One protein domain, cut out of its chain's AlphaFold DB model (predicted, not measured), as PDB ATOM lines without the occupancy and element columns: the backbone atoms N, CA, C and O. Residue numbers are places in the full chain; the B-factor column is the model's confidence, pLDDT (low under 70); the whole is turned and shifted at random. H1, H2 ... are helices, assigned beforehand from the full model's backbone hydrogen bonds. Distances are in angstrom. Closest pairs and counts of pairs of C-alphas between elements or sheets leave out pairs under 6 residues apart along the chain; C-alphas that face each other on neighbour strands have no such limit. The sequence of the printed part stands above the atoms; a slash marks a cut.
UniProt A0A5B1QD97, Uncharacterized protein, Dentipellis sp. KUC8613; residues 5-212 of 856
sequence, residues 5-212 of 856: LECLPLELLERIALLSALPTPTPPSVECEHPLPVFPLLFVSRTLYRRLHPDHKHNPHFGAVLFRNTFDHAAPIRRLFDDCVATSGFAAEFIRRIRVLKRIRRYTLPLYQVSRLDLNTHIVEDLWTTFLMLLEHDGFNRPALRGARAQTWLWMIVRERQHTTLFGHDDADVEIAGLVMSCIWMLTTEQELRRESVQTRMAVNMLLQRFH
ATOM      1  N   LEU A   5     160.802   3.116  64.148       94.06
ATOM      2  CA  LEU A   5     161.944   3.749  63.487       94.06
ATOM      3  C   LEU A   5     162.174   5.191  63.986       94.06
ATOM      4  O   LEU A   5     163.304   5.583  64.245       94.06
ATOM      5  N   GLU A   6     161.111   5.976  64.196       95.69
ATOM      6  CA  GLU A   6     161.210   7.349  64.726       95.69
ATOM      7  C   GLU A   6     161.682   7.389  66.187       95.69
ATOM      8  O   GLU A   6     162.265   8.389  66.607       95.69
ATOM      9  N   CYS A   7     161.451   6.312  66.944       96.06
ATOM     10  CA  CYS A   7     161.886   6.153  68.332       96.06
ATOM     11  C   CYS A   7     163.375   5.793  68.492       96.06
ATOM     12  O   CYS A   7     163.853   5.731  69.623       96.06
ATOM     13  N   LEU A   8     164.114   5.536  67.405       96.94
ATOM     14  CA  LEU A   8     165.535   5.195  67.494       96.94
ATOM     15  C   LEU A   8     166.412   6.399  67.916       96.94
ATOM     16  O   LEU A   8     166.076   7.555  67.611       96.94
ATOM     17  N   PRO A   9     167.568   6.147  68.566       97.31
ATOM     18  CA  PRO A   9     168.661   7.112  68.710       97.31
ATOM     19  C   PRO A   9     169.072   7.730  67.366       97.31
ATOM     20  O   PRO A   9     168.874   7.126  66.307       97.31
ATOM     21  N   LEU A  10     169.598   8.957  67.390       95.44
ATOM     22  CA  LEU A  10     169.902   9.698  66.160       95.44
ATOM     23  C   LEU A  10     171.044   9.027  65.389       95.44
ATOM     24  O   LEU A  10     170.966   8.863  64.182       95.44
ATOM     25  N   GLU A  11     172.027   8.537  66.123       95.75
ATOM     26  CA  GLU A  11     173.251   7.883  65.675       95.75
ATOM     27  C   GLU A  11     172.935   6.575  64.927       95.75
ATOM     28  O   GLU A  11     173.557   6.247  63.915       95.75
ATOM     29  N   LEU A  12     171.914   5.837  65.387       96.25
ATOM     30  CA  LEU A  12     171.424   4.641  64.697       96.25
ATOM     31  C   LEU A  12     170.617   4.996  63.444       96.25
ATOM     32  O   LEU A  12     170.756   4.315  62.432       96.25
ATOM     33  N   LEU A  13     169.815   6.064  63.481       95.75
ATOM     34  CA  LEU A  13     169.112   6.556  62.292       95.75
ATOM     35  C   LEU A  13     170.083   7.053  61.220       95.75
ATOM     36  O   LEU A  13     169.900   6.721  60.054       95.75
ATOM     37  N   GLU A  14     171.123   7.790  61.604       95.12
ATOM     38  CA  GLU A  14     172.193   8.234  60.711       95.12
ATOM     39  C   GLU A  14     172.949   7.049  60.120       95.12
ATOM     40  O   GLU A  14     173.166   7.012  58.914       95.12
ATOM     41  N   ARG A  15     173.286   6.029  60.922       94.38
ATOM     42  CA  ARG A  15     173.967   4.829  60.415       94.38
ATOM     43  C   ARG A  15     173.085   4.008  59.469       94.38
ATOM     44  O   ARG A  15     173.584   3.539  58.451       94.38
ATOM     45  N   ILE A  16     171.785   3.873  59.746       93.50
ATOM     46  CA  ILE A  16     170.816   3.244  58.827       93.50
ATOM     47  C   ILE A  16     170.693   4.061  57.535       93.50
ATOM     48  O   ILE A  16     170.702   3.496  56.443       93.50
ATOM     49  N   ALA A  17     170.609   5.387  57.647       93.19
ATOM     50  CA  ALA A  17     170.494   6.286  56.509       93.19
ATOM     51  C   ALA A  17     171.771   6.308  55.653       93.19
ATOM     52  O   ALA A  17     171.653   6.318  54.436       93.19
ATOM     53  N   LEU A  18     172.961   6.234  56.263       92.44
ATOM     54  CA  LEU A  18     174.258   6.108  55.589       92.44
ATOM     55  C   LEU A  18     174.409   4.754  54.890       92.44
ATOM     56  O   LEU A  18     174.789   4.714  53.728       92.44
ATOM     57  N   LEU A  19     174.054   3.646  55.546       90.50
ATOM     58  CA  LEU A  19     174.047   2.319  54.909       90.50
ATOM     59  C   LEU A  19     172.996   2.213  53.786       90.50
ATOM     60  O   LEU A  19     173.117   1.358  52.918       90.50
ATOM     61  N   SER A  20     172.001   3.107  53.785       88.81
ATOM     62  CA  SER A  20     171.050   3.317  52.683       88.81
ATOM     63  C   SER A  20     171.494   4.413  51.693       88.81
ATOM     64  O   SER A  20     170.801   4.650  50.707       88.81
ATOM     65  N   ALA A  21     172.597   5.124  51.965       84.94
ATOM     66  CA  ALA A  21     173.183   6.182  51.133       84.94
ATOM     67  C   ALA A  21     174.328   5.659  50.267       84.94
ATOM     68  O   ALA A  21     174.489   6.090  49.128       84.94
ATOM     69  N   LEU A  22     175.142   4.783  50.855       80.69
ATOM     70  CA  LEU A  22     176.316   4.215  50.222       80.69
ATOM     71  C   LEU A  22     175.888   3.415  48.982       80.69
ATOM     72  O   LEU A  22     174.929   2.640  49.064       80.69
ATOM     73  N   PRO A  23     176.573   3.580  47.836       66.12
ATOM     74  CA  PRO A  23     176.388   2.664  46.724       66.12
ATOM     75  C   PRO A  23     176.745   1.245  47.184       66.12
ATOM     76  O   PRO A  23     177.647   1.050  48.003       66.12
ATOM     77  N   THR A  24     176.058   0.238  46.644       64.06
ATOM     78  CA  THR A  24     176.519  -1.150  46.777       64.06
ATOM     79  C   THR A  24     177.956  -1.253  46.254       64.06
ATOM     80  O   THR A  24     178.255  -0.584  45.269       64.06
ATOM     81  N   PRO A  25     178.836  -2.089  46.841       56.81
ATOM     82  CA  PRO A  25     180.283  -2.089  46.556       56.81
ATOM     83  C   PRO A  25     180.680  -2.539  45.136       56.81
ATOM     84  O   PRO A  25     181.858  -2.606  44.808       56.81
ATOM     85  N   THR A  26     179.707  -2.809  44.266       54.94
ATOM     86  CA  THR A  26     179.874  -2.661  42.817       54.94
ATOM     87  C   THR A  26     180.488  -1.289  42.489       54.94
ATOM     88  O   THR A  26     179.919  -0.287  42.930       54.94
ATOM     89  N   PRO A  27     181.576  -1.194  41.700       47.22
ATOM     90  CA  PRO A  27     182.141   0.102  41.320       47.22
ATOM     91  C   PRO A  27     181.049   0.967  40.672       47.22
ATOM     92  O   PRO A  27     180.244   0.427  39.904       47.22
ATOM     93  N   PRO A  28     180.968   2.274  40.994       47.28
ATOM     94  CA  PRO A  28     179.803   3.096  40.689       47.28
ATOM     95  C   PRO A  28     179.562   3.139  39.183       47.28
ATOM     96  O   PRO A  28     180.274   3.815  38.433       47.28
ATOM     97  N   SER A  29     178.547   2.398  38.734       46.62
ATOM     98  CA  SER A  29     178.166   2.386  37.333       46.62
ATOM     99  C   SER A  29     177.743   3.797  36.930       46.62
ATOM    100  O   SER A  29     177.128   4.544  37.696       46.62
ATOM    101  N   VAL A  30     178.087   4.185  35.699       48.91
ATOM    102  CA  VAL A  30     177.930   5.565  35.191       48.91
ATOM    103  C   VAL A  30     176.452   6.024  35.176       48.91
ATOM    104  O   VAL A  30     176.152   7.202  34.986       48.91
ATOM    105  N   GLU A  31     175.530   5.096  35.441       51.66
ATOM    106  CA  GLU A  31     174.076   5.219  35.402       51.66
ATOM    107  C   GLU A  31     173.415   5.307  36.796       51.66
ATOM    108  O   GLU A  31     172.205   5.136  36.908       51.66
ATOM    109  N   CYS A  32     174.149   5.622  37.875       52.94
ATOM    110  CA  CYS A  32     173.541   5.978  39.169       52.94
ATOM    111  C   CYS A  32     172.775   7.325  39.099       52.94
ATOM    112  O   CYS A  32     173.223   8.359  39.609       52.94
ATOM    113  N   GLU A  33     171.599   7.322  38.458       55.84
ATOM    114  CA  GLU A  33     170.779   8.499  38.119       55.84
ATOM    115  C   GLU A  33     170.325   9.329  39.329       55.84
ATOM    116  O   GLU A  33     170.043  10.527  39.213       55.84
ATOM    117  N   HIS A  34     170.273   8.727  40.516       56.56
ATOM    118  CA  HIS A  34     169.855   9.386  41.750       56.56
ATOM    119  C   HIS A  34     171.078   9.688  42.622       56.56
ATOM    120  O   HIS A  34     171.787   8.763  43.004       56.56
ATOM    121  N   PRO A  35     171.360  10.966  42.945       56.31
ATOM    122  CA  PRO A  35     172.625  11.341  43.577       56.31
ATOM    123  C   PRO A  35     172.704  10.987  45.069       56.31
ATOM    124  O   PRO A  35     173.773  11.136  45.639       56.31
ATOM    125  N   LEU A  36     171.599  10.555  45.698       67.00
ATOM    126  CA  LEU A  36     171.564   9.978  47.051       67.00
ATOM    127  C   LEU A  36     170.400   8.972  47.172       67.00
ATOM    128  O   LEU A  36     169.242   9.398  47.086       67.00
ATOM    129  N   PRO A  37     170.641   7.684  47.465       69.19
ATOM    130  CA  PRO A  37     169.577   6.731  47.797       69.19
ATOM    131  C   PRO A  37     168.961   6.935  49.200       69.19
ATOM    132  O   PRO A  37     168.046   6.215  49.587       69.19
ATOM    133  N   VAL A  38     169.349   7.998  49.922       77.44
ATOM    134  CA  VAL A  38     168.713   8.454  51.179       77.44
ATOM    135  C   VAL A  38     167.321   9.067  50.959       77.44
ATOM    136  O   VAL A  38     166.495   9.073  51.873       77.44
ATOM    137  N   PHE A  39     167.026   9.599  49.763       79.31
ATOM    138  CA  PHE A  39     165.780  10.346  49.517       79.31
ATOM    139  C   PHE A  39     164.487   9.585  49.883       79.31
ATOM    140  O   PHE A  39     163.657  10.189  50.563       79.31
ATOM    141  N   PRO A  40     164.301   8.290  49.545       87.81
ATOM    142  CA  PRO A  40     163.148   7.508  49.995       87.81
ATOM    143  C   PRO A  40     162.927   7.554  51.513       87.81
ATOM    144  O   PRO A  40     161.810   7.822  51.947       87.81
ATOM    145  N   LEU A  41     163.981   7.384  52.324       89.00
ATOM    146  CA  LEU A  41     163.894   7.401  53.791       89.00
ATOM    147  C   LEU A  41     163.457   8.774  54.330       89.00
ATOM    148  O   LEU A  41     162.641   8.847  55.251       89.00
ATOM    149  N   LEU A  42     163.937   9.862  53.717       90.81
ATOM    150  CA  LEU A  42     163.524  11.231  54.054       90.81
ATOM    151  C   LEU A  42     162.045  11.499  53.729       90.81
ATOM    152  O   LEU A  42     161.427  12.341  54.379       90.81
ATOM    153  N   PHE A  43     161.458  10.783  52.767       90.44
ATOM    154  CA  PHE A  43     160.042  10.914  52.413       90.44
ATOM    155  C   PHE A  43     159.094  10.028  53.247       90.44
ATOM    156  O   PHE A  43     157.890  10.275  53.224       90.44
ATOM    157  N   VAL A  44     159.595   9.066  54.039       93.19
ATOM    158  CA  VAL A  44     158.751   8.195  54.893       93.19
ATOM    159  C   VAL A  44     158.028   8.975  56.001       93.19
ATOM    160  O   VAL A  44     156.884   8.666  56.329       93.19
ATOM    161  N   SER A  45     158.672   9.978  56.612       95.06
ATOM    162  CA  SER A  45     158.056  10.783  57.677       95.06
ATOM    163  C   SER A  45     158.673  12.175  57.801       95.06
ATOM    164  O   SER A  45     159.887  12.342  57.714       95.06
ATOM    165  N   ARG A  46     157.839  13.168  58.148       94.81
ATOM    166  CA  ARG A  46     158.274  14.522  58.537       94.81
ATOM    167  C   ARG A  46     159.221  14.513  59.750       94.81
ATOM    168  O   ARG A  46     160.059  15.406  59.859       94.81
ATOM    169  N   THR A  47     159.107  13.535  60.650       94.75
ATOM    170  CA  THR A  47     160.004  13.382  61.811       94.75
ATOM    171  C   THR A  47     161.382  12.897  61.375       94.75
ATOM    172  O   THR A  47     162.391  13.468  61.782       94.75
ATOM    173  N   LEU A  48     161.421  11.877  60.507       94.50
ATOM    174  CA  LEU A  48     162.661  11.341  59.943       94.50
ATOM    175  C   LEU A  48     163.351  12.394  59.076       94.50
ATOM    176  O   LEU A  48     164.532  12.642  59.277       94.50
ATOM    177  N   TYR A  49     162.599  13.106  58.229       94.12
ATOM    178  CA  TYR A  49     163.086  14.274  57.495       94.12
ATOM    179  C   TYR A  49     163.763  15.280  58.435       94.12
ATOM    180  O   TYR A  49     164.932  15.588  58.259       94.12
ATOM    181  N   ARG A  50     163.086  15.753  59.491       93.38
ATOM    182  CA  ARG A  50     163.665  16.745  60.420       93.38
ATOM    183  C   ARG A  50     164.921  16.261  61.159       93.38
ATOM    184  O   ARG A  50     165.724  17.106  61.535       93.38
ATOM    185  N   ARG A  51     165.084  14.949  61.380       94.94
ATOM    186  CA  ARG A  51     166.255  14.357  62.062       94.94
ATOM    187  C   ARG A  51     167.409  14.001  61.112       94.94
ATOM    188  O   ARG A  51     168.557  14.032  61.538       94.94
ATOM    189  N   LEU A  52     167.117  13.666  59.853       94.81
ATOM    190  CA  LEU A  52     168.081  13.145  58.870       94.81
ATOM    191  C   LEU A  52     168.303  14.059  57.657       94.81
ATOM    192  O   LEU A  52     169.080  13.714  56.771       94.81
ATOM    193  N   HIS A  53     167.633  15.208  57.564       93.19
ATOM    194  CA  HIS A  53     167.896  16.149  56.482       93.19
ATOM    195  C   HIS A  53     169.321  16.719  56.644       93.19
ATOM    196  O   HIS A  53     169.589  17.351  57.667       93.19
ATOM    197  N   PRO A  54     170.226  16.533  55.660       90.50
ATOM    198  CA  PRO A  54     171.674  16.767  55.793       90.50
ATOM    199  C   PRO A  54     172.064  18.255  55.738       90.50
ATOM    200  O   PRO A  54     173.131  18.629  55.261       90.50
ATOM    201  N   ASP A  55     171.153  19.125  56.163       89.88
ATOM    202  CA  ASP A  55     171.314  20.568  56.146       89.88
ATOM    203  C   ASP A  55     172.029  21.056  57.400       89.88
ATOM    204  O   ASP A  55     171.708  20.641  58.514       89.88
ATOM    205  N   HIS A  56     172.946  22.002  57.205       81.12
ATOM    206  CA  HIS A  56     173.768  22.618  58.246       81.12
ATOM    207  C   HIS A  56     172.980  23.159  59.456       81.12
ATOM    208  O   HIS A  56     173.546  23.261  60.542       81.12
ATOM    209  N   LYS A  57     171.682  23.474  59.298       90.06
ATOM    210  CA  LYS A  57     170.790  23.959  60.372       90.06
ATOM    211  C   LYS A  57     169.990  22.864  61.087       90.06
ATOM    212  O   LYS A  57     169.338  23.159  62.083       90.06
ATOM    213  N   HIS A  58     169.988  21.641  60.559       89.44
ATOM    214  CA  HIS A  58     169.147  20.532  61.022       89.44
ATOM    215  C   HIS A  58     169.989  19.363  61.533       89.44
ATOM    216  O   HIS A  58     169.825  18.938  62.672       89.44
ATOM    217  N   ASN A  59     170.900  18.865  60.695       94.50
ATOM    218  CA  ASN A  59     171.848  17.824  61.054       94.50
ATOM    219  C   ASN A  59     173.162  18.001  60.261       94.50
ATOM    220  O   ASN A  59     173.369  17.343  59.234       94.50
ATOM    221  N   PRO A  60     174.059  18.901  60.713       95.00
ATOM    222  CA  PRO A  60     175.364  19.080  60.086       95.00
ATOM    223  C   PRO A  60     176.246  17.831  60.208       95.00
ATOM    224  O   PRO A  60     177.023  17.566  59.298       95.00
ATOM    225  N   HIS A  61     176.117  17.042  61.283       95.69
ATOM    226  CA  HIS A  61     176.908  15.822  61.469       95.69
ATOM    227  C   HIS A  61     176.651  14.821  60.339       95.69
ATOM    228  O   HIS A  61     177.575  14.460  59.613       95.69
ATOM    229  N   PHE A  62     175.387  14.469  60.104       95.12
ATOM    230  CA  PHE A  62     175.014  13.570  59.016       95.12
ATOM    231  C   PHE A  62     175.364  14.137  57.631       95.12
ATOM    232  O   PHE A  62     175.824  13.395  56.766       95.12
ATOM    233  N   GLY A  63     175.228  15.453  57.423       93.38
ATOM    234  CA  GLY A  63     175.667  16.110  56.185       93.38
ATOM    235  C   GLY A  63     177.174  15.984  55.928       93.38
ATOM    236  O   GLY A  63     177.579  15.675  54.810       93.38
ATOM    237  N   ALA A  64     178.007  16.142  56.961       94.69
ATOM    238  CA  ALA A  64     179.454  15.948  56.865       94.69
ATOM    239  C   ALA A  64     179.850  14.474  56.693       94.69
ATOM    240  O   ALA A  64     180.757  14.165  55.922       94.69
ATOM    241  N   VAL A  65     179.157  13.551  57.367       94.31
ATOM    242  CA  VAL A  65     179.357  12.107  57.187       94.31
ATOM    243  C   VAL A  65     179.037  11.702  55.745       94.31
ATOM    244  O   VAL A  65     179.845  11.022  55.117       94.31
ATOM    245  N   LEU A  66     177.922  12.175  55.177       93.00
ATOM    246  CA  LEU A  66     177.606  11.940  53.768       93.00
ATOM    247  C   LEU A  66     178.631  12.587  52.825       93.00
ATOM    248  O   LEU A  66     179.017  11.940  51.855       93.00
ATOM    249  N   PHE A  67     179.120  13.802  53.114       93.25
ATOM    250  CA  PHE A  67     180.190  14.434  52.330       93.25
ATOM    251  C   PHE A  67     181.417  13.526  52.220       93.25
ATOM    252  O   PHE A  67     181.810  13.168  51.113       93.25
ATOM    253  N   ARG A  68     181.954  13.081  53.364       92.94
ATOM    254  CA  ARG A  68     183.164  12.244  53.450       92.94
ATOM    255  C   ARG A  68     183.044  10.888  52.743       92.94
ATOM    256  O   ARG A  68     184.067  10.299  52.423       92.94
ATOM    257  N   ASN A  69     181.818  10.410  52.512       91.12
ATOM    258  CA  ASN A  69     181.506   9.145  51.834       91.12
ATOM    259  C   ASN A  69     181.042   9.323  50.368       91.12
ATOM    260  O   ASN A  69     180.768   8.331  49.698       91.12
ATOM    261  N   THR A  70     180.901  10.562  49.875       89.62
ATOM    262  CA  THR A  70     180.399  10.868  48.513       89.62
ATOM    263  C   THR A  70     181.393  11.691  47.689       89.62
ATOM    264  O   THR A  70     181.367  11.636  46.461       89.62
ATOM    265  N   PHE A  71     182.242  12.476  48.354       93.31
ATOM    266  CA  PHE A  71     183.155  13.434  47.744       93.31
ATOM    267  C   PHE A  71     184.542  13.360  48.374       93.31
ATOM    268  O   PHE A  71     184.715  12.977  49.533       93.31
ATOM    269  N   ASP A  72     185.520  13.798  47.592       92.44
ATOM    270  CA  ASP A  72     186.913  13.908  48.002       92.44
ATOM    271  C   ASP A  72     187.043  14.973  49.095       92.44
ATOM    272  O   ASP A  72     186.902  16.172  48.843       92.44
ATOM    273  N   HIS A  73     187.236  14.523  50.336       93.00
ATOM    274  CA  HIS A  73     187.197  15.390  51.512       93.00
ATOM    275  C   HIS A  73     188.574  15.735  52.080       93.00
ATOM    276  O   HIS A  73     188.673  16.696  52.841       93.00
ATOM    277  N   ALA A  74     189.626  15.015  51.683       87.00
ATOM    278  CA  ALA A  74     190.994  15.354  52.049       87.00
ATOM    279  C   ALA A  74     191.483  16.596  51.281       87.00
ATOM    280  O   ALA A  74     192.052  17.490  51.901       87.00
ATOM    281  N   ALA A  75     191.206  16.729  49.979       81.94
ATOM    282  CA  ALA A  75     191.604  17.909  49.201       81.94
ATOM    283  C   ALA A  75     191.103  19.266  49.753       81.94
ATOM    284  O   ALA A  75     191.914  20.194  49.806       81.94
ATOM    285  N   PRO A  76     189.844  19.418  50.226       81.50
ATOM    286  CA  PRO A  76     189.425  20.575  51.019       81.50
ATOM    287  C   PRO A  76     190.317  20.843  52.238       81.50
ATOM    288  O   PRO A  76     190.747  21.975  52.424       81.50
ATOM    289  N   ILE A  77     190.647  19.817  53.032       83.12
ATOM    290  CA  ILE A  77     191.480  19.941  54.246       83.12
ATOM    291  C   ILE A  77     192.920  20.344  53.892       83.12
ATOM    292  O   ILE A  77     193.537  21.130  54.598       83.12
ATOM    293  N   ARG A  78     193.456  19.878  52.755       79.12
ATOM    294  CA  ARG A  78     194.794  20.274  52.270       79.12
ATOM    295  C   ARG A  78     194.866  21.715  51.735       79.12
ATOM    296  O   ARG A  78     195.964  22.177  51.444       79.12
ATOM    297  N   ARG A  79     193.732  22.411  51.562       73.00
ATOM    298  CA  ARG A  79     193.661  23.786  51.014       73.00
ATOM    299  C   ARG A  79     192.949  24.809  51.896       73.00
ATOM    300  O   ARG A  79     193.067  26.002  51.640       73.00
ATOM    301  N   LEU A  80     192.188  24.365  52.889       75.19
ATOM    302  CA  LEU A  80     191.443  25.210  53.811       75.19
ATOM    303  C   LEU A  80     191.935  24.925  55.230       75.19
ATOM    304  O   LEU A  80     191.982  23.774  55.648       75.19
ATOM    305  N   PHE A  81     192.276  25.986  55.957       71.06
ATOM    306  CA  PHE A  81     192.725  25.945  57.350       71.06
ATOM    307  C   PHE A  81     191.691  25.248  58.249       71.06
ATOM    308  O   PHE A  81     190.495  25.295  57.951       71.06
ATOM    309  N   ASP A  82     192.127  24.645  59.358       71.12
ATOM    310  CA  ASP A  82     191.290  23.777  60.207       71.12
ATOM    311  C   ASP A  82     189.965  24.429  60.661       71.12
ATOM    312  O   ASP A  82     188.927  23.767  60.709       71.12
ATOM    313  N   ASP A  83     189.942  25.746  60.891       63.97
ATOM    314  CA  ASP A  83     188.721  26.494  61.233       63.97
ATOM    315  C   ASP A  83     187.642  26.449  60.128       63.97
ATOM    316  O   ASP A  83     186.438  26.479  60.398       63.97
ATOM    317  N   CYS A  84     188.053  26.342  58.861       66.25
ATOM    318  CA  CYS A  84     187.167  26.183  57.708       66.25
ATOM    319  C   CYS A  84     186.689  24.731  57.505       66.25
ATOM    320  O   CYS A  84     185.738  24.504  56.755       66.25
ATOM    321  N   VAL A  85     187.301  23.757  58.185       80.69
ATOM    322  CA  VAL A  85     187.024  22.306  58.088       80.69
ATOM    323  C   VAL A  85     185.847  21.879  58.998       80.69
ATOM    324  O   VAL A  85     185.506  20.699  59.121       80.69
ATOM    325  N   ALA A  86     185.153  22.845  59.607       90.94
ATOM    326  CA  ALA A  86     184.000  22.625  60.475       90.94
ATOM    327  C   ALA A  86     182.904  21.733  59.849       90.94
ATOM    328  O   ALA A  86     182.529  21.860  58.681       90.94
ATOM    329  N   THR A  87     182.293  20.877  60.675       92.81
ATOM    330  CA  THR A  87     181.228  19.924  60.301       92.81
ATOM    331  C   THR A  87     180.047  20.582  59.566       92.81
ATOM    332  O   THR A  87     179.475  20.009  58.640       92.81
ATOM    333  N   SER A  88     179.689  21.813  59.935       92.56
ATOM    334  CA  SER A  88     178.663  22.616  59.255       92.56
ATOM    335  C   SER A  88     179.072  23.060  57.843       92.56
ATOM    336  O   SER A  88     178.208  23.138  56.970       92.56
ATOM    337  N   GLY A  89     180.366  23.299  57.606       92.00
ATOM    338  CA  GLY A  89     180.943  23.608  56.298       92.00
ATOM    339  C   GLY A  89     180.823  22.430  55.336       92.00
ATOM    340  O   GLY A  89     180.234  22.578  54.267       92.00
ATOM    341  N   PHE A  90     181.252  21.231  55.751       93.06
ATOM    342  CA  PHE A  90     181.078  20.012  54.947       93.06
ATOM    343  C   PHE A  90     179.604  19.716  54.619       93.06
ATOM    344  O   PHE A  90     179.293  19.345  53.489       93.06
ATOM    345  N   ALA A  91     178.676  19.929  55.559       93.44
ATOM    346  CA  ALA A  91     177.240  19.774  55.299       93.44
ATOM    347  C   ALA A  91     176.692  20.802  54.285       93.44
ATOM    348  O   ALA A  91     175.844  20.472  53.452       93.44
ATOM    349  N   ALA A  92     177.182  22.045  54.323       92.44
ATOM    350  CA  ALA A  92     176.825  23.070  53.345       92.44
ATOM    351  C   ALA A  92     177.397  22.753  51.949       92.44
ATOM    352  O   ALA A  92     176.663  22.822  50.959       92.44
ATOM    353  N   GLU A  93     178.664  22.336  51.873       93.19
ATOM    354  CA  GLU A  93     179.329  21.914  50.634       93.19
ATOM    355  C   GLU A  93     178.673  20.685  50.003       93.19
ATOM    356  O   GLU A  93     178.424  20.662  48.798       93.19
ATOM    357  N   PHE A  94     178.302  19.696  50.816       93.25
ATOM    358  CA  PHE A  94     177.538  18.532  50.377       93.25
ATOM    359  C   PHE A  94     176.252  18.938  49.655       93.25
ATOM    360  O   PHE A  94     175.989  18.505  48.531       93.25
ATOM    361  N   ILE A  95     175.469  19.831  50.264       92.75
ATOM    362  CA  ILE A  95     174.237  20.336  49.660       92.75
ATOM    363  C   ILE A  95     174.518  21.177  48.407       92.75
ATOM    364  O   ILE A  95     173.766  21.051  47.437       92.75
ATOM    365  N   ARG A  96     175.581  21.994  48.383       94.00
ATOM    366  CA  ARG A  96     175.994  22.762  47.194       94.00
ATOM    367  C   ARG A  96     176.296  21.822  46.023       94.00
ATOM    368  O   ARG A  96     175.633  21.911  44.992       94.00
ATOM    369  N   ARG A  97     177.193  20.851  46.206       94.69
ATOM    370  CA  ARG A  97     177.599  19.886  45.165       94.69
ATOM    371  C   ARG A  97     176.427  19.027  44.692       94.69
ATOM    372  O   ARG A  97     176.194  18.918  43.492       94.69
ATOM    373  N   ILE A  98     175.604  18.501  45.603       93.12
ATOM    374  CA  ILE A  98     174.411  17.713  45.234       93.12
ATOM    375  C   ILE A  98     173.367  18.554  44.472       93.12
ATOM    376  O   ILE A  98     172.680  18.015  43.600       93.12
ATOM    377  N   ARG A  99     173.236  19.864  44.737       93.06
ATOM    378  CA  ARG A  99     172.390  20.769  43.928       93.06
ATOM    379  C   ARG A  99     172.962  20.982  42.528       93.06
ATOM    380  O   ARG A  99     172.220  20.827  41.562       93.06
ATOM    381  N   VAL A 100     174.258  21.269  42.421       94.56
ATOM    382  CA  VAL A 100     174.966  21.480  41.146       94.56
ATOM    383  C   VAL A 100     174.858  20.237  40.258       94.56
ATOM    384  O   VAL A 100     174.345  20.314  39.145       94.56
ATOM    385  N   LEU A 101     175.185  19.051  40.783       93.94
ATOM    386  CA  LEU A 101     175.050  17.779  40.059       93.94
ATOM    387  C   LEU A 101     173.602  17.518  39.592       93.94
ATOM    388  O   LEU A 101     173.393  16.991  38.499       93.94
ATOM    389  N   LYS A 102     172.588  17.921  40.375       91.88
ATOM    390  CA  LYS A 102     171.173  17.860  39.960       91.88
ATOM    391  C   LYS A 102     170.834  18.858  38.846       91.88
ATOM    392  O   LYS A 102     170.098  18.478  37.936       91.88
ATOM    393  N   ARG A 103     171.351  20.095  38.892       92.25
ATOM    394  CA  ARG A 103     171.173  21.100  37.824       92.25
ATOM    395  C   ARG A 103     171.798  20.604  36.515       92.25
ATOM    396  O   ARG A 103     171.083  20.476  35.525       92.25
ATOM    397  N   ILE A 104     173.059  20.170  36.543       93.12
ATOM    398  CA  ILE A 104     173.783  19.590  35.395       93.12
ATOM    399  C   ILE A 104     173.036  18.378  34.794       93.12
ATOM    400  O   ILE A 104     172.829  18.322  33.577       93.12
ATOM    401  N   ARG A 105     172.546  17.441  35.626       91.44
ATOM    402  CA  ARG A 105     171.698  16.325  35.157       91.44
ATOM    403  C   ARG A 105     170.421  16.826  34.473       91.44
ATOM    404  O   ARG A 105     170.113  16.380  33.375       91.44
ATOM    405  N   ARG A 106     169.697  17.778  35.076       89.88
ATOM    406  CA  ARG A 106     168.459  18.348  34.507       89.88
ATOM    407  C   ARG A 106     168.705  19.034  33.159       89.88
ATOM    408  O   ARG A 106     167.915  18.835  32.241       89.88
ATOM    409  N   TYR A 107     169.804  19.777  33.025       89.12
ATOM    410  CA  TYR A 107     170.185  20.454  31.784       89.12
ATOM    411  C   TYR A 107     170.601  19.492  30.651       89.12
ATOM    412  O   TYR A 107     170.577  19.895  29.494       89.12
ATOM    413  N   THR A 108     170.961  18.233  30.942       88.38
ATOM    414  CA  THR A 108     171.434  17.243  29.943       88.38
ATOM    415  C   THR A 108     170.405  16.164  29.576       88.38
ATOM    416  O   THR A 108     170.725  15.219  28.846       88.38
ATOM    417  N   LEU A 109     169.160  16.282  30.048       88.62
ATOM    418  CA  LEU A 109     168.064  15.384  29.674       88.62
ATOM    419  C   LEU A 109     167.445  15.809  28.327       88.62
ATOM    420  O   LEU A 109     166.950  16.930  28.237       88.62
ATOM    421  N   PRO A 110     167.354  14.927  27.305       81.44
ATOM    422  CA  PRO A 110     166.819  15.286  25.980       81.44
ATOM    423  C   PRO A 110     165.376  15.814  25.963       81.44
ATOM    424  O   PRO A 110     164.977  16.476  25.010       81.44
ATOM    425  N   LEU A 111     164.590  15.510  27.001       74.25
ATOM    426  CA  LEU A 111     163.214  15.990  27.169       74.25
ATOM    427  C   LEU A 111     163.137  17.417  27.737       74.25
ATOM    428  O   LEU A 111     162.092  18.054  27.638       74.25
ATOM    429  N   TYR A 112     164.219  17.925  28.333       65.50
ATOM    430  CA  TYR A 112     164.297  19.306  28.794       65.50
ATOM    431  C   TYR A 112     164.797  20.194  27.657       65.50
ATOM    432  O   TYR A 112     165.994  20.405  27.468       65.50
ATOM    433  N   GLN A 113     163.853  20.758  26.904       65.69
ATOM    434  CA  GLN A 113     164.122  21.877  26.006       65.69
ATOM    435  C   GLN A 113     164.297  23.149  26.855       65.69
ATOM    436  O   GLN A 113     163.392  23.973  26.962       65.69
ATOM    437  N   VAL A 114     165.442  23.236  27.543       60.56
ATOM    438  CA  VAL A 114     165.790  24.303  28.496       60.56
ATOM    439  C   VAL A 114     165.604  25.662  27.826       60.56
ATOM    440  O   VAL A 114     166.190  25.931  26.776       60.56
ATOM    441  N   SER A 115     164.786  26.528  28.427       65.69
ATOM    442  CA  SER A 115     164.642  27.898  27.941       65.69
ATOM    443  C   SER A 115     165.943  28.653  28.202       65.69
ATOM    444  O   SER A 115     166.483  28.579  29.303       65.69
ATOM    445  N   ARG A 116     166.446  29.401  27.212       62.84
ATOM    446  CA  ARG A 116     167.781  30.042  27.250       62.84
ATOM    447  C   ARG A 116     168.061  30.885  28.497       62.84
ATOM    448  O   ARG A 116     169.215  31.071  28.866       62.84
ATOM    449  N   LEU A 117     167.012  31.413  29.127       53.59
ATOM    450  CA  LEU A 117     167.117  32.218  30.342       53.59
ATOM    451  C   LEU A 117     167.536  31.378  31.565       53.59
ATOM    452  O   LEU A 117     168.312  31.865  32.381       53.59
ATOM    453  N   ASP A 118     167.087  30.121  31.669       64.06
ATOM    454  CA  ASP A 118     167.295  29.264  32.850       64.06
ATOM    455  C   ASP A 118     168.745  28.784  33.017       64.06
ATOM    456  O   ASP A 118     169.122  28.309  34.091       64.06
ATOM    457  N   LEU A 119     169.562  28.879  31.963       67.62
ATOM    458  CA  LEU A 119     170.976  28.516  32.019       67.62
ATOM    459  C   LEU A 119     171.795  29.611  32.724       67.62
ATOM    460  O   LEU A 119     172.621  29.309  33.579       67.62
ATOM    461  N   ASN A 120     171.541  30.887  32.418       70.62
ATOM    462  CA  ASN A 120     172.386  31.997  32.877       70.62
ATOM    463  C   ASN A 120     172.274  32.298  34.385       70.62
ATOM    464  O   ASN A 120     173.223  32.827  34.952       70.62
ATOM    465  N   THR A 121     171.166  31.957  35.051       81.31
ATOM    466  CA  THR A 121     170.925  32.333  36.462       81.31
ATOM    467  C   THR A 121     171.898  31.684  37.455       81.31
ATOM    468  O   THR A 121     172.201  32.281  38.482       81.31
ATOM    469  N   HIS A 122     172.393  30.473  37.159       88.88
ATOM    470  CA  HIS A 122     173.293  29.716  38.046       88.88
ATOM    471  C   HIS A 122     174.571  29.204  37.364       88.88
ATOM    472  O   HIS A 122     175.381  28.564  38.030       88.88
ATOM    473  N   ILE A 123     174.798  29.494  36.074       91.00
ATOM    474  CA  ILE A 123     175.950  28.962  35.323       91.00
ATOM    475  C   ILE A 123     177.296  29.227  36.011       91.00
ATOM    476  O   ILE A 123     178.105  28.312  36.093       91.00
ATOM    477  N   VAL A 124     177.518  30.424  36.562       91.19
ATOM    478  CA  VAL A 124     178.767  30.777  37.265       91.19
ATOM    479  C   VAL A 124     178.935  29.951  38.551       91.19
ATOM    480  O   VAL A 124     180.004  29.398  38.785       91.19
ATOM    481  N   GLU A 125     177.869  29.784  39.343       93.06
ATOM    482  CA  GLU A 125     177.845  28.972  40.576       93.06
ATOM    483  C   GLU A 125     178.089  27.476  40.287       93.06
ATOM    484  O   GLU A 125     178.873  26.811  40.976       93.06
ATOM    485  N   ASP A 126     177.433  26.946  39.248       95.19
ATOM    486  CA  ASP A 126     177.571  25.557  38.801       95.19
ATOM    487  C   ASP A 126     178.965  25.282  38.227       95.19
ATOM    488  O   ASP A 126     179.557  24.240  38.520       95.19
ATOM    489  N   LEU A 127     179.514  26.215  37.444       94.44
ATOM    490  CA  LEU A 127     180.851  26.112  36.866       94.44
ATOM    491  C   LEU A 127     181.941  26.207  37.933       94.44
ATOM    492  O   LEU A 127     182.819  25.350  37.951       94.44
ATOM    493  N   TRP A 128     181.865  27.173  38.854       94.06
ATOM    494  CA  TRP A 128     182.811  27.276  39.968       94.06
ATOM    495  C   TRP A 128     182.785  26.031  40.853       94.06
ATOM    496  O   TRP A 128     183.841  25.489  41.172       94.06
ATOM    497  N   THR A 129     181.603  25.510  41.195       95.06
ATOM    498  CA  THR A 129     181.520  24.276  41.995       95.06
ATOM    499  C   THR A 129     182.054  23.065  41.219       95.06
ATOM    500  O   THR A 129     182.759  22.237  41.792       95.06
ATOM    501  N   THR A 130     181.784  22.973  39.912       95.75
ATOM    502  CA  THR A 130     182.344  21.925  39.034       95.75
ATOM    503  C   THR A 130     183.869  22.002  38.966       95.75
ATOM    504  O   THR A 130     184.543  20.981  39.083       95.75
ATOM    505  N   PHE A 131     184.418  23.207  38.818       94.25
ATOM    506  CA  PHE A 131     185.852  23.463  38.764       94.25
ATOM    507  C   PHE A 131     186.542  23.112  40.088       94.25
ATOM    508  O   PHE A 131     187.527  22.376  40.080       94.25
ATOM    509  N   LEU A 132     185.989  23.547  41.226       92.00
ATOM    510  CA  LEU A 132     186.507  23.204  42.554       92.00
ATOM    511  C   LEU A 132     186.464  21.692  42.803       92.00
ATOM    512  O   LEU A 132     187.466  21.128  43.225       92.00
ATOM    513  N   MET A 133     185.368  21.010  42.446       93.62
ATOM    514  CA  MET A 133     185.293  19.545  42.511       93.62
ATOM    515  C   MET A 133     186.376  18.848  41.667       93.62
ATOM    516  O   MET A 133     186.863  17.795  42.073       93.62
ATOM    517  N   LEU A 134     186.761  19.409  40.516       92.88
ATOM    518  CA  LEU A 134     187.820  18.858  39.661       92.88
ATOM    519  C   LEU A 134     189.229  19.138  40.201       92.88
ATOM    520  O   LEU A 134     190.071  18.249  40.125       92.88
ATOM    521  N   LEU A 135     189.473  20.312  40.794       85.62
ATOM    522  CA  LEU A 135     190.715  20.581  41.530       85.62
ATOM    523  C   LEU A 135     190.842  19.727  42.799       85.62
ATOM    524  O   LEU A 135     191.946  19.475  43.272       85.62
ATOM    525  N   GLU A 136     189.719  19.358  43.416       90.25
ATOM    526  CA  GLU A 136     189.644  18.564  44.652       90.25
ATOM    527  C   GLU A 136     189.624  17.058  44.399       90.25
ATOM    528  O   GLU A 136     189.191  16.309  45.261       90.25
ATOM    529  N   HIS A 137     190.014  16.600  43.213       88.44
ATOM    530  CA  HIS A 137     189.797  15.218  42.824       88.44
ATOM    531  C   HIS A 137     190.869  14.252  43.360       88.44
ATOM    532  O   HIS A 137     191.875  14.012  42.699       88.44
ATOM    533  N   ASP A 138     190.581  13.653  44.518       86.06
ATOM    534  CA  ASP A 138     191.346  12.550  45.125       86.06
ATOM    535  C   ASP A 138     190.829  11.149  44.702       86.06
ATOM    536  O   ASP A 138     191.539  10.161  44.846       86.06
ATOM    537  N   GLY A 139     189.609  11.030  44.153       85.94
ATOM    538  CA  GLY A 139     189.074   9.760  43.629       85.94
ATOM    539  C   GLY A 139     187.569   9.747  43.310       85.94
ATOM    540  O   GLY A 139     187.143   9.170  42.308       85.94
ATOM    541  N   PHE A 140     186.748  10.455  44.082       88.44
ATOM    542  CA  PHE A 140     185.281  10.409  44.026       88.44
ATOM    543  C   PHE A 140     184.636  11.515  43.166       88.44
ATOM    544  O   PHE A 140     183.617  11.281  42.503       88.44
ATOM    545  N   ASN A 141     185.222  12.716  43.102       92.56
ATOM    546  CA  ASN A 141     184.584  13.891  42.488       92.56
ATOM    547  C   ASN A 141     184.409  13.781  40.960       92.56
ATOM    548  O   ASN A 141     183.343  14.114  40.430       92.56
ATOM    549  N   ARG A 142     185.427  13.313  40.222       91.56
ATOM    550  CA  ARG A 142     185.363  13.180  38.751       91.56
ATOM    551  C   ARG A 142     184.383  12.082  38.302       91.56
ATOM    552  O   ARG A 142     183.625  12.357  37.366       91.56
ATOM    553  N   PRO A 143     184.299  10.898  38.950       90.81
ATOM    554  CA  PRO A 143     183.182   9.970  38.758       90.81
ATOM    555  C   PRO A 143     181.810  10.610  38.997       90.81
ATOM    556  O   PRO A 143     180.939  10.484  38.136       90.81
ATOM    557  N   ALA A 144     181.622  11.362  40.089       91.19
ATOM    558  CA  ALA A 144     180.348  12.028  40.380       91.19
ATOM    559  C   ALA A 144     179.940  13.026  39.274       91.19
ATOM    560  O   ALA A 144     178.800  13.010  38.806       91.19
ATOM    561  N   LEU A 145     180.884  13.839  38.783       95.00
ATOM    562  CA  LEU A 145     180.666  14.769  37.667       95.00
ATOM    563  C   LEU A 145     180.378  14.059  36.334       95.00
ATOM    564  O   LEU A 145     179.516  14.506  35.570       95.00
ATOM    565  N   ARG A 146     181.036  12.927  36.050       93.19
ATOM    566  CA  ARG A 146     180.726  12.095  34.871       93.19
ATOM    567  C   ARG A 146     179.338  11.470  34.967       93.19
ATOM    568  O   ARG A 146     178.569  11.584  34.017       93.19
ATOM    569  N   GLY A 147     178.977  10.927  36.128       90.25
ATOM    570  CA  GLY A 147     177.621  10.463  36.426       90.25
ATOM    571  C   GLY A 147     176.576  11.585  36.392       90.25
ATOM    572  O   GLY A 147     175.385  11.311  36.249       90.25
ATOM    573  N   ALA A 148     176.974  12.856  36.494       92.56
ATOM    574  CA  ALA A 148     176.102  14.008  36.262       92.56
ATOM    575  C   ALA A 148     176.045  14.479  34.798       92.56
ATOM    576  O   ALA A 148     175.264  15.375  34.493       92.56
ATOM    577  N   ARG A 149     176.823  13.868  33.892       93.50
ATOM    578  CA  ARG A 149     177.014  14.285  32.488       93.50
ATOM    579  C   ARG A 149     177.605  15.697  32.343       93.50
ATOM    580  O   ARG A 149     177.351  16.375  31.348       93.50
ATOM    581  N   ALA A 150     178.451  16.121  33.291       94.81
ATOM    582  CA  ALA A 150     179.089  17.444  33.289       94.81
ATOM    583  C   ALA A 150     179.819  17.762  31.973       94.81
ATOM    584  O   ALA A 150     179.669  18.857  31.442       94.81
ATOM    585  N   GLN A 151     180.512  16.783  31.381       93.31
ATOM    586  CA  GLN A 151     181.150  16.932  30.070       93.31
ATOM    587  C   GLN A 151     180.130  17.330  28.983       93.31
ATOM    588  O   GLN A 151     180.348  18.292  28.254       93.31
ATOM    589  N   THR A 152     178.978  16.653  28.900       91.81
ATOM    590  CA  THR A 152     177.905  16.980  27.943       91.81
ATOM    591  C   THR A 152     177.326  18.375  28.182       91.81
ATOM    592  O   THR A 152     177.103  19.110  27.225       91.81
ATOM    593  N   TRP A 153     177.121  18.760  29.443       93.81
ATOM    594  CA  TRP A 153     176.629  20.087  29.828       93.81
ATOM    595  C   TRP A 153     177.592  21.212  29.418       93.81
ATOM    596  O   TRP A 153     177.170  22.186  28.796       93.81
ATOM    597  N   LEU A 154     178.895  21.044  29.660       92.75
ATOM    598  CA  LEU A 154     179.931  21.986  29.220       92.75
ATOM    599  C   LEU A 154     179.945  22.133  27.691       92.75
ATOM    600  O   LEU A 154     179.988  23.246  27.169       92.75
ATOM    601  N   TRP A 155     179.810  21.023  26.961       89.12
ATOM    602  CA  TRP A 155     179.670  21.037  25.502       89.12
ATOM    603  C   TRP A 155     178.382  21.712  25.010       89.12
ATOM    604  O   TRP A 155     178.383  22.308  23.930       89.12
ATOM    605  N   MET A 156     177.296  21.670  25.786       88.50
ATOM    606  CA  MET A 156     176.075  22.428  25.496       88.50
ATOM    607  C   MET A 156     176.280  23.933  25.709       88.50
ATOM    608  O   MET A 156     175.914  24.696  24.819       88.50
ATOM    609  N   ILE A 157     176.934  24.354  26.801       88.38
ATOM    610  CA  ILE A 157     177.301  25.764  27.046       88.38
ATOM    611  C   ILE A 157     178.149  26.305  25.885       88.38
ATOM    612  O   ILE A 157     177.821  27.344  25.308       88.38
ATOM    613  N   VAL A 158     179.195  25.563  25.502       85.50
ATOM    614  CA  VAL A 158     180.047  25.860  24.342       85.50
ATOM    615  C   VAL A 158     179.210  26.036  23.074       85.50
ATOM    616  O   VAL A 158     179.298  27.071  22.417       85.50
ATOM    617  N   ARG A 159     178.384  25.040  22.728       84.12
ATOM    618  CA  ARG A 159     177.629  25.016  21.467       84.12
ATOM    619  C   ARG A 159     176.531  26.075  21.407       84.12
ATOM    620  O   ARG A 159     176.270  26.608  20.334       84.12
ATOM    621  N   GLU A 160     175.866  26.366  22.518       82.31
ATOM    622  CA  GLU A 160     174.847  27.414  22.572       82.31
ATOM    623  C   GLU A 160     175.482  28.791  22.372       82.31
ATOM    624  O   GLU A 160     175.064  29.553  21.495       82.31
ATOM    625  N   ARG A 161     176.531  29.087  23.144       78.25
ATOM    626  CA  ARG A 161     177.156  30.407  23.155       78.25
ATOM    627  C   ARG A 161     178.179  30.618  22.018       78.25
ATOM    628  O   ARG A 161     178.664  31.731  21.847       78.25
ATOM    629  N   GLN A 162     178.468  29.614  21.175       74.06
ATOM    630  CA  GLN A 162     179.381  29.746  20.015       74.06
ATOM    631  C   GLN A 162     178.955  30.830  19.003       74.06
ATOM    632  O   GLN A 162     179.805  31.387  18.301       74.06
ATOM    633  N   HIS A 163     177.644  31.090  18.918       68.44
ATOM    634  CA  HIS A 163     177.024  32.044  17.990       68.44
ATOM    635  C   HIS A 163     176.793  33.431  18.596       68.44
ATOM    636  O   HIS A 163     176.706  34.405  17.854       68.44
ATOM    637  N   THR A 164     176.688  33.533  19.922       64.75
ATOM    638  CA  THR A 164     176.805  34.819  20.612       64.75
ATOM    639  C   THR A 164     178.276  35.229  20.666       64.75
ATOM    640  O   THR A 164     179.185  34.444  20.370       64.75
ATOM    641  N   THR A 165     178.545  36.459  21.088       60.84
ATOM    642  CA  THR A 165     179.876  36.843  21.555       60.84
ATOM    643  C   THR A 165     180.155  36.142  22.884       60.84
ATOM    644  O   THR A 165     180.095  36.770  23.923       60.84
ATOM    645  N   LEU A 166     180.506  34.846  22.840       51.94
ATOM    646  CA  LEU A 166     181.033  34.029  23.960       51.94
ATOM    647  C   LEU A 166     182.217  34.690  24.704       51.94
ATOM    648  O   LEU A 166     182.659  34.222  25.744       51.94
ATOM    649  N   PHE A 167     182.763  35.723  24.073       55.91
ATOM    650  CA  PHE A 167     183.926  36.514  24.415       55.91
ATOM    651  C   PHE A 167     183.586  37.975  24.091       55.91
ATOM    652  O   PHE A 167     184.216  38.608  23.240       55.91
ATOM    653  N   GLY A 168     182.486  38.467  24.672       56.19
ATOM    654  CA  GLY A 168     182.220  39.901  24.749       56.19
ATOM    655  C   GLY A 168     183.327  40.614  25.532       56.19
ATOM    656  O   GLY A 168     184.251  39.984  26.041       56.19
ATOM    657  N   HIS A 169     183.247  41.936  25.638       58.59
ATOM    658  CA  HIS A 169     184.159  42.704  26.499       58.59
ATOM    659  C   HIS A 169     183.646  42.799  27.950       58.59
ATOM    660  O   HIS A 169     184.087  43.664  28.696       58.59
ATOM    661  N   ASP A 170     182.724  41.905  28.328       69.75
ATOM    662  CA  ASP A 170     182.139  41.799  29.663       69.75
ATOM    663  C   ASP A 170     182.864  40.685  30.439       69.75
ATOM    664  O   ASP A 170     182.880  39.526  30.007       69.75
ATOM    665  N   ASP A 171     183.419  41.010  31.609       68.56
ATOM    666  CA  ASP A 171     184.280  40.111  32.401       68.56
ATOM    667  C   ASP A 171     183.597  38.785  32.801       68.56
ATOM    668  O   ASP A 171     184.245  37.751  32.968       68.56
ATOM    669  N   ALA A 172     182.265  38.777  32.899       74.94
ATOM    670  CA  ALA A 172     181.489  37.576  33.210       74.94
ATOM    671  C   ALA A 172     181.555  36.507  32.101       74.94
ATOM    672  O   ALA A 172     181.545  35.311  32.399       74.94
ATOM    673  N   ASP A 173     181.646  36.898  30.825       78.75
ATOM    674  CA  ASP A 173     181.805  35.940  29.720       78.75
ATOM    675  C   ASP A 173     183.242  35.397  29.659       78.75
ATOM    676  O   ASP A 173     183.441  34.208  29.390       78.75
ATOM    677  N   VAL A 174     184.228  36.236  30.000       76.62
ATOM    678  CA  VAL A 174     185.641  35.864  30.200       76.62
ATOM    679  C   VAL A 174     185.774  34.796  31.296       76.62
ATOM    680  O   VAL A 174     186.374  33.743  31.053       76.62
ATOM    681  N   GLU A 175     185.148  35.006  32.460       82.44
ATOM    682  CA  GLU A 175     185.126  34.045  33.570       82.44
ATOM    683  C   GLU A 175     184.415  32.733  33.194       82.44
ATOM    684  O   GLU A 175     184.996  31.651  33.336       82.44
ATOM    685  N   ILE A 176     183.181  32.812  32.672       86.25
ATOM    686  CA  ILE A 176     182.386  31.639  32.265       86.25
ATOM    687  C   ILE A 176     183.169  30.781  31.273       86.25
ATOM    688  O   ILE A 176     183.237  29.560  31.424       86.25
ATOM    689  N   ALA A 177     183.768  31.396  30.255       82.56
ATOM    690  CA  ALA A 177     184.478  30.653  29.231       82.56
ATOM    691  C   ALA A 177     185.786  30.041  29.772       82.56
ATOM    692  O   ALA A 177     186.102  28.895  29.433       82.56
ATOM    693  N   GLY A 178     186.514  30.754  30.642       81.44
ATOM    694  CA  GLY A 178     187.697  30.235  31.336       81.44
ATOM    695  C   GLY A 178     187.381  29.004  32.192       81.44
ATOM    696  O   GLY A 178     188.026  27.964  32.041       81.44
ATOM    697  N   LEU A 179     186.327  29.075  33.013       87.75
ATOM    698  CA  LEU A 179     185.811  27.939  33.784       87.75
ATOM    699  C   LEU A 179     185.434  26.758  32.885       87.75
ATOM    700  O   LEU A 179     185.846  25.626  33.150       87.75
ATOM    701  N   VAL A 180     184.666  27.007  31.818       89.62
ATOM    702  CA  VAL A 180     184.213  25.970  30.878       89.62
ATOM    703  C   VAL A 180     185.398  25.231  30.267       89.62
ATOM    704  O   VAL A 180     185.409  23.999  30.266       89.62
ATOM    705  N   MET A 181     186.415  25.954  29.787       85.50
ATOM    706  CA  MET A 181     187.590  25.323  29.187       85.50
ATOM    707  C   MET A 181     188.410  24.526  30.198       85.50
ATOM    708  O   MET A 181     188.794  23.396  29.891       85.50
ATOM    709  N   SER A 182     188.630  25.062  31.400       85.88
ATOM    710  CA  SER A 182     189.326  24.348  32.476       85.88
ATOM    711  C   SER A 182     188.592  23.065  32.874       85.88
ATOM    712  O   SER A 182     189.212  22.012  33.030       85.88
ATOM    713  N   CYS A 183     187.259  23.109  32.964       92.25
ATOM    714  CA  CYS A 183     186.454  21.934  33.287       92.25
ATOM    715  C   CYS A 183     186.472  20.887  32.161       92.25
ATOM    716  O   CYS A 183     186.646  19.704  32.449       92.25
ATOM    717  N   ILE A 184     186.351  21.297  30.889       91.00
ATOM    718  CA  ILE A 184     186.464  20.384  29.734       91.00
ATOM    719  C   ILE A 184     187.852  19.732  29.704       91.00
ATOM    720  O   ILE A 184     187.950  18.524  29.482       91.00
ATOM    721  N   TRP A 185     188.916  20.502  29.951       86.62
ATOM    722  CA  TRP A 185     190.285  19.993  30.010       86.62
ATOM    723  C   TRP A 185     190.438  18.909  31.085       86.62
ATOM    724  O   TRP A 185     190.804  17.782  30.760       86.62
ATOM    725  N   MET A 186     190.069  19.209  32.335       87.06
ATOM    726  CA  MET A 186     190.195  18.267  33.455       87.06
ATOM    727  C   MET A 186     189.257  17.053  33.348       87.06
ATOM    728  O   MET A 186     189.603  15.961  33.798       87.06
ATOM    729  N   LEU A 187     188.072  17.185  32.741       92.06
ATOM    730  CA  LEU A 187     187.161  16.050  32.555       92.06
ATOM    731  C   LEU A 187     187.624  15.090  31.458       92.06
ATOM    732  O   LEU A 187     187.479  13.877  31.641       92.06
ATOM    733  N   THR A 188     188.214  15.591  30.373       89.38
ATOM    734  CA  THR A 188     188.620  14.793  29.204       89.38
ATOM    735  C   THR A 188     189.760  13.819  29.538       89.38
ATOM    736  O   THR A 188     190.754  14.184  30.157       89.38
ATOM    737  N   THR A 189     189.630  12.551  29.141       87.38
ATOM    738  CA  THR A 189     190.726  11.566  29.157       87.38
ATOM    739  C   THR A 189     191.563  11.617  27.885       87.38
ATOM    740  O   THR A 189     191.104  12.039  26.821       87.38
ATOM    741  N   GLU A 190     192.769  11.053  27.953       83.31
ATOM    742  CA  GLU A 190     193.564  10.792  26.756       83.31
ATOM    743  C   GLU A 190     192.840   9.853  25.765       83.31
ATOM    744  O   GLU A 190     192.922  10.054  24.557       83.31
ATOM    745  N   GLN A 191     192.064   8.871  26.248       85.25
ATOM    746  CA  GLN A 191     191.281   7.982  25.379       85.25
ATOM    747  C   GLN A 191     190.175   8.732  24.620       85.25
ATOM    748  O   GLN A 191     189.990   8.502  23.425       85.25
ATOM    749  N   GLU A 192     189.451   9.633  25.286       87.19
ATOM    750  CA  GLU A 192     188.453  10.502  24.647       87.19
ATOM    751  C   GLU A 192     189.115  11.459  23.650       87.19
ATOM    752  O   GLU A 192     188.598  11.633  22.551       87.19
ATOM    753  N   LEU A 193     190.296  12.002  23.970       85.00
ATOM    754  CA  LEU A 193     191.065  12.862  23.067       85.00
ATOM    755  C   LEU A 193     191.590  12.110  21.828       85.00
ATOM    756  O   LEU A 193     191.523  12.631  20.713       85.00
ATOM    757  N   ARG A 194     192.064  10.867  21.988       84.19
ATOM    758  CA  ARG A 194     192.449   9.979  20.874       84.19
ATOM    759  C   ARG A 194     191.243   9.604  19.997       84.19
ATOM    760  O   ARG A 194     191.403   9.448  18.790       84.19
ATOM    761  N   ARG A 195     190.043   9.491  20.585       88.75
ATOM    762  CA  ARG A 195     188.760   9.220  19.896       88.75
ATOM    763  C   ARG A 195     188.044  10.482  19.386       88.75
ATOM    764  O   ARG A 195     187.009  10.367  18.735       88.75
ATOM    765  N   GLU A 196     188.562  11.674  19.674       87.19
ATOM    766  CA  GLU A 196     187.937  12.953  19.332       87.19
ATOM    767  C   GLU A 196     187.797  13.116  17.809       87.19
ATOM    768  O   GLU A 196     188.772  12.991  17.058       87.19
ATOM    769  N   SER A 197     186.579  13.431  17.351       90.25
ATOM    770  CA  SER A 197     186.311  13.667  15.930       90.25
ATOM    771  C   SER A 197     187.045  14.910  15.416       90.25
ATOM    772  O   SER A 197     187.264  15.868  16.159       90.25
ATOM    773  N   VAL A 198     187.375  14.942  14.122       86.81
ATOM    774  CA  VAL A 198     188.017  16.115  13.499       86.81
ATOM    775  C   VAL A 198     187.147  17.367  13.670       86.81
ATOM    776  O   VAL A 198     187.666  18.443  13.943       86.81
ATOM    777  N   GLN A 199     185.823  17.220  13.596       81.69
ATOM    778  CA  GLN A 199     184.850  18.290  13.802       81.69
ATOM    779  C   GLN A 199     184.883  18.818  15.245       81.69
ATOM    780  O   GLN A 199     184.942  20.030  15.445       81.69
ATOM    781  N   THR A 200     184.912  17.926  16.242       79.00
ATOM    782  CA  THR A 200     185.074  18.297  17.659       79.00
ATOM    783  C   THR A 200     186.399  19.024  17.866       79.00
ATOM    784  O   THR A 200     186.399  20.124  18.406       79.00
ATOM    785  N   ARG A 201     187.505  18.486  17.338       83.00
ATOM    786  CA  ARG A 201     188.842  19.087  17.442       83.00
ATOM    787  C   ARG A 201     188.936  20.458  16.777       83.00
ATOM    788  O   ARG A 201     189.622  21.343  17.278       83.00
ATOM    789  N   MET A 202     188.243  20.662  15.656       77.94
ATOM    790  CA  MET A 202     188.147  21.975  15.014       77.94
ATOM    791  C   MET A 202     187.299  22.948  15.841       77.94
ATOM    792  O   MET A 202     187.691  24.104  15.966       77.94
ATOM    793  N   ALA A 203     186.201  22.499  16.457       73.81
ATOM    794  CA  ALA A 203     185.410  23.323  17.373       73.81
ATOM    795  C   ALA A 203     186.205  23.704  18.637       73.81
ATOM    796  O   ALA A 203     186.242  24.887  18.975       73.81
ATOM    797  N   VAL A 204     186.917  22.747  19.256       76.81
ATOM    798  CA  VAL A 204     187.938  22.996  20.293       76.81
ATOM    799  C   VAL A 204     188.871  24.088  19.803       76.81
ATOM    800  O   VAL A 204     188.882  25.173  20.373       76.81
ATOM    801  N   ASN A 205     189.604  23.843  18.714       77.00
ATOM    802  CA  ASN A 205     190.643  24.747  18.240       77.00
ATOM    803  C   ASN A 205     190.114  26.149  17.898       77.00
ATOM    804  O   ASN A 205     190.841  27.105  18.124       77.00
ATOM    805  N   MET A 206     188.870  26.313  17.428       73.94
ATOM    806  CA  MET A 206     188.265  27.640  17.219       73.94
ATOM    807  C   MET A 206     187.982  28.384  18.531       73.94
ATOM    808  O   MET A 206     188.184  29.596  18.595       73.94
ATOM    809  N   LEU A 207     187.545  27.683  19.582       72.00
ATOM    810  CA  LEU A 207     187.389  28.260  20.924       72.00
ATOM    811  C   LEU A 207     188.762  28.607  21.494       72.00
ATOM    812  O   LEU A 207     188.997  29.755  21.865       72.00
ATOM    813  N   LEU A 208     189.696  27.647  21.456       73.62
ATOM    814  CA  LEU A 208     191.084  27.842  21.873       73.62
ATOM    815  C   LEU A 208     191.702  29.033  21.132       73.62
ATOM    816  O   LEU A 208     192.450  29.781  21.734       73.62
ATOM    817  N   GLN A 209     191.373  29.245  19.851       70.81
ATOM    818  CA  GLN A 209     191.895  30.348  19.042       70.81
ATOM    819  C   GLN A 209     191.333  31.723  19.447       70.81
ATOM    820  O   GLN A 209     192.013  32.732  19.260       70.81
ATOM    821  N   ARG A 210     190.153  31.786  20.077       64.25
ATOM    822  CA  ARG A 210     189.651  33.007  20.738       64.25
ATOM    823  C   ARG A 210     190.298  33.225  22.111       64.25
ATOM    824  O   ARG A 210     190.618  34.362  22.439       64.25
ATOM    825  N   PHE A 211     190.678  32.146  22.802       62.34
ATOM    826  CA  PHE A 211     191.745  32.171  23.816       62.34
ATOM    827  C   PHE A 211     193.168  32.218  23.207       62.34
ATOM    828  O   PHE A 211     194.134  32.062  23.940       62.34
ATOM    829  N   HIS A 212     193.321  32.455  21.892       61.53
ATOM    830  CA  HIS A 212     194.490  33.138  21.327       61.53
ATOM    831  C   HIS A 212     194.163  34.649  21.196       61.53
ATOM    832  O   HIS A 212     195.018  35.490  21.402       61.53
TER     833      HIS A 212
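This is residues 5 to 212 of the 856 residues of an uncharacterized protein of Dentipellis sp. KUC8613 (UniProt A0A5B1QD97). The body is an elongated row of crossed helices, with the long H7 running through its middle. H4 packs across the first part of H7, with the small group H1, H2 and H3 beyond it at one end; H9, H10, H11 and H12 gather by the second half of H7, and H14 lies past H11 and H12 at the other end, where residues 194 to 199 stick out. The printed part has 208 residues with fourteen named helices, H1 to H14 in order along the chain, and no named strand: its class is all helix. It is compact, with a radius of gyration of the C-alphas of 19.1 A, and its C-alphas span 61 by 39 by 34 A.

H1, residues 10 to 19, touches H3, residues 46 to 52, about perpendicular at 81 degrees; the closest C-alphas are those of Glu 14 and Leu 52, 6.7 A apart. H2, residues 39 to 44, touches H3 only at the corner, closest at the C-alphas of Leu 42 and Tyr 49, 4.6 A apart. H4, residues 60 to 70, is close to H1 but not clearly touching, the closest C-alphas being those of Glu 14 and Phe 62, 6.3 A apart. H5, residues 74 to 77, is close to H6, residues 82 to 85, but not clearly touching; their closest C-alphas, of Ile 77 and Val 85, are 6.3 A apart. H7, residues 87 to 107, touches H4 with residues 87 to 95 alone, at a steep tilt of 54 degrees, closest at the C-alphas of Gly 63 and Ala 91, 4.1 A apart. H8, residues 117 to 120, is only just apart from H7, at 8.1 A. H9, residues 123 to 135, is a hub with H7, each touching three helices; the two touch at the C-alphas of Val 100 and Asp 126, 5.4 A apart, at a steep tilt of 63 degrees, opposite ways. H10, residues 141 to 147, touches H9, closest at the C-alphas of Met 133 and Asn 141, 5.7 A apart. H11, residues 150 to 161, touches H7, closest at the C-alphas of Ile 104 and Ala 150, 6.1 A apart. H12, residues 171 to 187, forms a helical hairpin with H11, opposite ways at 37 degrees, only just a steep tilt; their closest C-alphas, of Leu 154 and Val 180, are 6.1 A apart. H12 also touches H9, closest at the C-alphas of Phe 131 and Cys 183, 5.7 A apart. H13, residues 190 to 194, touches no helix, and H14, residues 198 to 212, is near H11 and H12. Every O i to N i+4 pair is within hydrogen-bond range in H1, H2, H3, H4, H7, H9, H10, H11, H12, H13 and H14, while H5, H6 and H8 are too short for such a pair.

H1 begins at C-alpha 10, (169.902, 9.698, 66.160), and is 14.1 A long from first to last C-alpha. H4 is 15.1 A long. H7, the longest helix by residues, runs 30.6 A from C-alpha 87 at (181.228, 19.924, 60.301). H9 is 18.1 A, H11 16.6 A and H12 24.2 A long. H14, 19.8 A long, ends at C-alpha 212, (194.490, 33.138, 21.327).

The two C-alphas farthest apart are those of Cys 7 and His 212, at 63.3 A. The printed part has no cut. The link from H1 to H2, 19 residues, is long. The mean pLDDT of the printed part is 83.5; it is under 70 in residues 23 to 37, 83 to 84, 112 to 119, 163 to 171 and 210 to 212.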